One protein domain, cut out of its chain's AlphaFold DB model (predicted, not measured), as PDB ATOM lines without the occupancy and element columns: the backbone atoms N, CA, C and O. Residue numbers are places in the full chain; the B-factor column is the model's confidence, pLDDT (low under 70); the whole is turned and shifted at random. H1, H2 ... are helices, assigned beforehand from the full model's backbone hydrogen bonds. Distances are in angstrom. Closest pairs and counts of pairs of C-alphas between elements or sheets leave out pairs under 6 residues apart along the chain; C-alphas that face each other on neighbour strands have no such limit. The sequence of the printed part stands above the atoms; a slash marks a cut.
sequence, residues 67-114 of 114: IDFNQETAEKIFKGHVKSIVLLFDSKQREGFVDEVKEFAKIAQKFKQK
ATOM      1  N   ILE A  67     144.639 121.439 114.978       88.94
ATOM      2  CA  ILE A  67     145.555 121.391 113.842       88.94
ATOM      3  C   ILE A  67     146.950 121.726 114.350       88.94
ATOM      4  O   ILE A  67     147.144 122.739 115.020       88.94
ATOM      5  N   ASP A  68     147.926 120.891 114.002       89.94
ATOM      6  CA  ASP A  68     149.331 121.221 114.216       89.94
ATOM      7  C   ASP A  68     149.683 122.483 113.428       89.94
ATOM      8  O   ASP A  68     149.510 122.530 112.209       89.94
ATOM      9  N   PHE A  69     150.215 123.494 114.107       88.81
ATOM     10  CA  PHE A  69     150.641 124.726 113.456       88.81
ATOM     11  C   PHE A  69     152.014 124.543 112.793       88.81
ATOM     12  O   PHE A  69     153.029 124.363 113.466       88.81
ATOM     13  N   ASN A  70     152.043 124.572 111.462       88.56
ATOM     14  CA  ASN A  70     153.239 124.507 110.626       88.56
ATOM     15  C   ASN A  70     153.036 125.363 109.362       88.56
ATOM     16  O   ASN A  70     151.982 125.965 109.191       88.56
ATOM     17  N   GLN A  71     154.029 125.441 108.473       86.94
ATOM     18  CA  GLN A  71     153.950 126.317 107.298       86.94
ATOM     19  C   GLN A  71     152.775 125.980 106.362       86.94
ATOM     20  O   GLN A  71     152.105 126.888 105.878       86.94
ATOM     21  N   GLU A  72     152.479 124.696 106.152       83.81
ATOM     22  CA  GLU A  72     151.372 124.259 105.296       83.81
ATOM     23  C   GLU A  72     150.011 124.601 105.920       83.81
ATOM     24  O   GLU A  72     149.121 125.147 105.262       83.81
ATOM     25  N   THR A  73     149.837 124.299 107.207       83.56
ATOM     26  CA  THR A  73     148.567 124.532 107.906       83.56
ATOM     27  C   THR A  73     148.339 126.012 108.198       83.56
ATOM     28  O   THR A  73     147.197 126.464 108.153       83.56
ATOM     29  N   ALA A  74     149.402 126.788 108.418       83.62
ATOM     30  CA  ALA A  74     149.333 128.231 108.605       83.62
ATOM     31  C   ALA A  74     148.766 128.930 107.367       83.62
ATOM     32  O   ALA A  74     147.866 129.757 107.503       83.62
ATOM     33  N   GLU A  75     149.230 128.577 106.162       83.69
ATOM     34  CA  GLU A  75     148.671 129.150 104.935       83.69
ATOM     35  C   GLU A  75     147.171 128.892 104.827       83.69
ATOM     36  O   GLU A  75     146.416 129.815 104.527       83.69
ATOM     37  N   LYS A  76     146.729 127.664 105.124       78.38
ATOM     38  CA  LYS A  76     145.307 127.307 105.105       78.38
ATOM     39  C   LYS A  76     144.525 128.123 106.129       78.38
ATOM     40  O   LYS A  76     143.525 128.718 105.747       78.38
ATOM     41  N   ILE A  77     144.991 128.202 107.377       79.38
ATOM     42  CA  ILE A  77     144.332 128.931 108.473       79.38
ATOM     43  C   ILE A  77     144.204 130.430 108.154       79.38
ATOM     44  O   ILE A  77     143.123 130.993 108.299       79.38
ATOM     45  N   PHE A  78     145.279 131.076 107.687       78.75
ATOM     46  CA  PHE A  78     145.302 132.528 107.468       78.75
ATOM     47  C   PHE A  78     144.687 132.979 106.141       78.75
ATOM     48  O   PHE A  78     144.204 134.105 106.056       78.75
ATOM     49  N   LYS A  79     144.678 132.124 105.110       74.88
ATOM     50  CA  LYS A  79     143.897 132.359 103.880       74.88
ATOM     51  C   LYS A  79     142.416 131.999 104.062       74.88
ATOM     52  O   LYS A  79     141.610 132.229 103.165       74.88
ATOM     53  N   GLY A  80     142.074 131.402 105.201       72.25
ATOM     54  CA  GLY A  80     140.732 130.981 105.555       72.25
ATOM     55  C   GLY A  80     139.788 132.102 105.952       72.25
ATOM     56  O   GLY A  80     140.155 133.260 106.118       72.25
ATOM     57  N   HIS A  81     138.539 131.706 106.190       70.25
ATOM     58  CA  HIS A  81     137.477 132.598 106.662       70.25
ATOM     59  C   HIS A  81     137.336 132.613 108.197       70.25
ATOM     60  O   HIS A  81     136.439 133.269 108.730       70.25
ATOM     61  N   VAL A  82     138.199 131.887 108.921       73.56
ATOM     62  CA  VAL A  82     138.174 131.801 110.388       73.56
ATOM     63  C   VAL A  82     138.815 133.057 110.976       73.56
ATOM     64  O   VAL A  82     140.012 133.284 110.828       73.56
ATOM     65  N   LYS A  83     138.010 133.884 111.648       75.00
ATOM     66  CA  LYS A  83     138.462 135.172 112.209       75.00
ATOM     67  C   LYS A  83     139.078 135.055 113.603       75.00
ATOM     68  O   LYS A  83     139.844 135.927 114.000       75.00
ATOM     69  N   SER A  84     138.738 133.996 114.332       82.50
ATOM     70  CA  SER A  84     139.148 133.781 115.720       82.50
ATOM     71  C   SER A  84     139.915 132.471 115.825       82.50
ATOM     72  O   SER A  84     139.374 131.409 115.531       82.50
ATOM     73  N   ILE A  85     141.178 132.541 116.245       82.75
ATOM     74  CA  ILE A  85     142.064 131.379 116.374       82.75
ATOM     75  C   ILE A  85     142.610 131.355 117.800       82.75
ATOM     76  O   ILE A  85     143.107 132.365 118.296       82.75
ATOM     77  N   VAL A  86     142.535 130.196 118.452       88.88
ATOM     78  CA  VAL A  86     143.178 129.946 119.747       88.88
ATOM     79  C   VAL A  86     144.424 129.105 119.499       88.88
ATOM     80  O   VAL A  86     144.340 128.043 118.890       88.88
ATOM     81  N   LEU A  87     145.575 129.580 119.973       89.44
ATOM     82  CA  LEU A  87     146.845 128.864 119.872       89.44
ATOM     83  C   LEU A  87     147.203 128.252 121.228       89.44
ATOM     84  O   LEU A  87     147.315 128.967 122.223       89.44
ATOM     85  N   LEU A  88     147.402 126.936 121.246       90.50
ATOM     86  CA  LEU A  88     147.967 126.204 122.376       90.50
ATOM     87  C   LEU A  88     149.468 126.013 122.133       90.50
ATOM     88  O   LEU A  88     149.862 125.397 121.143       90.50
ATOM     89  N   PHE A  89     150.301 126.534 123.033       92.06
ATOM     90  CA  PHE A  89     151.749 126.334 122.999       92.06
ATOM     91  C   PHE A  89     152.128 125.239 123.995       92.06
ATOM     92  O   PHE A  89     152.084 125.463 125.201       92.06
ATOM     93  N   ASP A  90     152.509 124.068 123.488       92.19
ATOM     94  CA  ASP A  90     152.926 122.927 124.306       92.19
ATOM     95  C   ASP A  90     154.013 122.106 123.590       92.19
ATOM     96  O   ASP A  90     154.204 122.202 122.374       92.19
ATOM     97  N   SER A  91     154.753 121.297 124.347       93.56
ATOM     98  CA  SER A  91     155.794 120.414 123.828       93.56
ATOM     99  C   SER A  91     155.253 119.010 123.584       93.56
ATOM    100  O   SER A  91     154.827 118.329 124.514       93.56
ATOM    101  N   LYS A  92     155.412 118.507 122.353       92.44
ATOM    102  CA  LYS A  92     155.096 117.109 121.995       92.44
ATOM    103  C   LYS A  92     155.878 116.067 122.809       92.44
ATOM    104  O   LYS A  92     155.510 114.899 122.806       92.44
ATOM    105  N   GLN A  93     156.969 116.472 123.463       94.06
ATOM    106  CA  GLN A  93     157.814 115.598 124.283       94.06
ATOM    107  C   GLN A  93     157.373 115.541 125.751       94.06
ATOM    108  O   GLN A  93     157.890 114.725 126.511       94.06
ATOM    109  N   ARG A  94     156.455 116.418 126.174       95.69
ATOM    110  CA  ARG A  94     155.986 116.471 127.557       95.69
ATOM    111  C   ARG A  94     155.042 115.304 127.839       95.69
ATOM    112  O   ARG A  94     154.135 115.010 127.058       95.69
ATOM    113  N   GLU A  95     155.212 114.674 128.995       95.12
ATOM    114  CA  GLU A  95     154.249 113.696 129.496       95.12
ATOM    115  C   GLU A  95     152.866 114.352 129.658       95.12
ATOM    116  O   GLU A  95     152.745 115.446 130.210       95.12
ATOM    117  N   GLY A  96     151.821 113.704 129.139       93.44
ATOM    118  CA  GLY A  96     150.451 114.225 129.160       93.44
ATOM    119  C   GLY A  96     150.057 115.117 127.974       93.44
ATOM    120  O   GLY A  96     148.885 115.475 127.888       93.44
ATOM    121  N   PHE A  97     150.963 115.411 127.027       93.62
ATOM    122  CA  PHE A  97     150.653 116.197 125.815       93.62
ATOM    123  C   PHE A  97     149.408 115.679 125.078       93.62
ATOM    124  O   PHE A  97     148.504 116.433 124.728       93.62
ATOM    125  N   VAL A  98     149.332 114.362 124.871       92.06
ATOM    126  CA  VAL A  98     148.234 113.733 124.124       92.06
ATOM    127  C   VAL A  98     146.884 113.940 124.812       92.06
ATOM    128  O   VAL A  98     145.879 114.150 124.134       92.06
ATOM    129  N   ASP A  99     146.838 113.872 126.141       94.50
ATOM    130  CA  ASP A  99     145.585 114.019 126.876       94.50
ATOM    131  C   ASP A  99     145.153 115.484 126.962       94.50
ATOM    132  O   ASP A  99     143.968 115.774 126.801       94.50
ATOM    133  N   GLU A 100     146.101 116.415 127.079       94.00
ATOM    134  CA  GLU A 100     145.810 117.848 126.990       94.00
ATOM    135  C   GLU A 100     145.263 118.237 125.611       94.00
ATOM    136  O   GLU A 100     144.246 118.923 125.528       94.00
ATOM    137  N   VAL A 101     145.851 117.724 124.525       92.62
ATOM    138  CA  VAL A 101     145.334 117.939 123.162       92.62
ATOM    139  C   VAL A 101     143.912 117.389 123.005       92.62
ATOM    140  O   VAL A 101     143.077 118.026 122.359       92.62
ATOM    141  N   LYS A 102     143.591 116.239 123.613       91.56
ATOM    142  CA  LYS A 102     142.220 115.700 123.599       91.56
ATOM    143  C   LYS A 102     141.246 116.596 124.360       91.56
ATOM    144  O   LYS A 102     140.138 116.819 123.876       91.56
ATOM    145  N   GLU A 103     141.620 117.091 125.538       93.31
ATOM    146  CA  GLU A 103     140.778 118.026 126.294       93.31
ATOM    147  C   GLU A 103     140.584 119.340 125.534       93.31
ATOM    148  O   GLU A 103     139.461 119.839 125.421       93.31
ATOM    149  N   PHE A 104     141.646 119.849 124.910       93.69
ATOM    150  CA  PHE A 104     141.574 121.013 124.038       93.69
ATOM    151  C   PHE A 104     140.608 120.781 122.866       93.69
ATOM    152  O   PHE A 104     139.738 121.617 122.622       93.69
ATOM    153  N   ALA A 105     140.664 119.615 122.211       91.12
ATOM    154  CA  ALA A 105     139.736 119.244 121.139       91.12
ATOM    155  C   ALA A 105     138.269 119.194 121.609       91.12
ATOM    156  O   ALA A 105     137.378 119.701 120.923       91.12
ATOM    157  N   LYS A 106     138.003 118.644 122.804       91.00
ATOM    158  CA  LYS A 106     136.651 118.622 123.398       91.00
ATOM    159  C   LYS A 106     136.102 120.028 123.631       91.00
ATOM    160  O   LYS A 106     134.909 120.270 123.443       91.00
ATOM    161  N   ILE A 107     136.952 120.960 124.062       91.31
ATOM    162  CA  ILE A 107     136.561 122.360 124.250       91.31
ATOM    163  C   ILE A 107     136.335 123.019 122.887       91.31
ATOM    164  O   ILE A 107     135.288 123.638 122.696       91.31
ATOM    165  N   ALA A 108     137.256 122.835 121.937       89.25
ATOM    166  CA  ALA A 108     137.193 123.400 120.588       89.25
ATOM    167  C   ALA A 108     135.892 123.037 119.856       89.25
ATOM    168  O   ALA A 108     135.305 123.885 119.184       89.25
ATOM    169  N   GLN A 109     135.362 121.828 120.074       86.50
ATOM    170  CA  GLN A 109     134.075 121.401 119.516       86.50
ATOM    171  C   GLN A 109     132.917 122.367 119.843       86.50
ATOM    172  O   GLN A 109     132.029 122.561 119.017       86.50
ATOM    173  N   LYS A 110     132.935 123.034 121.007       87.56
ATOM    174  CA  LYS A 110     131.900 124.002 121.434       87.56
ATOM    175  C   LYS A 110     131.980 125.359 120.720       87.56
ATOM    176  O   LYS A 110     131.082 126.196 120.878       87.56
ATOM    177  N   PHE A 111     133.063 125.590 119.985       85.69
ATOM    178  CA  PHE A 111     133.352 126.828 119.262       85.69
ATOM    179  C   PHE A 111     133.441 126.620 117.748       85.69
ATOM    180  O   PHE A 111     133.688 127.576 117.020       85.69
ATOM    181  N   LYS A 112     133.197 125.398 117.259       77.50
ATOM    182  CA  LYS A 112     133.110 125.116 115.826       77.50
ATOM    183  C   LYS A 112     132.064 126.055 115.197       77.50
ATOM    184  O   LYS A 112     130.926 126.081 115.654       77.50
ATOM    185  N   GLN A 113     132.462 126.814 114.170       67.69
ATOM    186  CA  GLN A 113     131.631 127.796 113.440       67.69
ATOM    187  C   GLN A 113     131.254 129.094 114.199       67.69
ATOM    188  O   GLN A 113     130.344 129.798 113.761       67.69
ATOM    189  N   LYS A 114     131.936 129.435 115.302       64.69
ATOM    190  CA  LYS A 114     131.860 130.769 115.938       64.69
ATOM    191  C   LYS A 114     133.031 131.655 115.522       64.69
ATOM    192  O   LYS A 114     132.816 132.881 115.435       64.69
TER     193      LYS A 114
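This is residues 67 to 114 of the 114 residues of an uncharacterized protein of Soboliphyme baturini (UniProt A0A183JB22). From its first residue, the printed part draws a flat, loose zigzag: the short helix H1, then a long link that folds back, then the longer helix H2, which heads much as H1 does. The 48 printed residues hold two named helices, H1 then H2, and no named strand; the class is all helix, though under half of the residues, 23, are in named elements. The whole is loose, with a radius of gyration of the C-alphas of 12.0 A and spans of 34 by 26 by 11 A.

Find C-alpha 71 at (153.950, 126.317, 107.298); from there H1, residues 71 to 78, runs 10.6 A. H2, residues 97 to 111, runs 21.3 A to C-alpha 111 at (133.352, 126.828, 119.262).

H1 and H2 are apart, with no C-alpha of the one within 8 A of the other. In H1 every O i to N i+4 pair is within hydrogen-bond range; in H2, 9 of 11 are.

The C-alphas farthest apart, of His 81 and Glu 95, are 34.1 A apart. The printed part has no cut. The link from H1 to H2, 18 residues, is long. Look for pLDDT under 70 at residues 113 to 114.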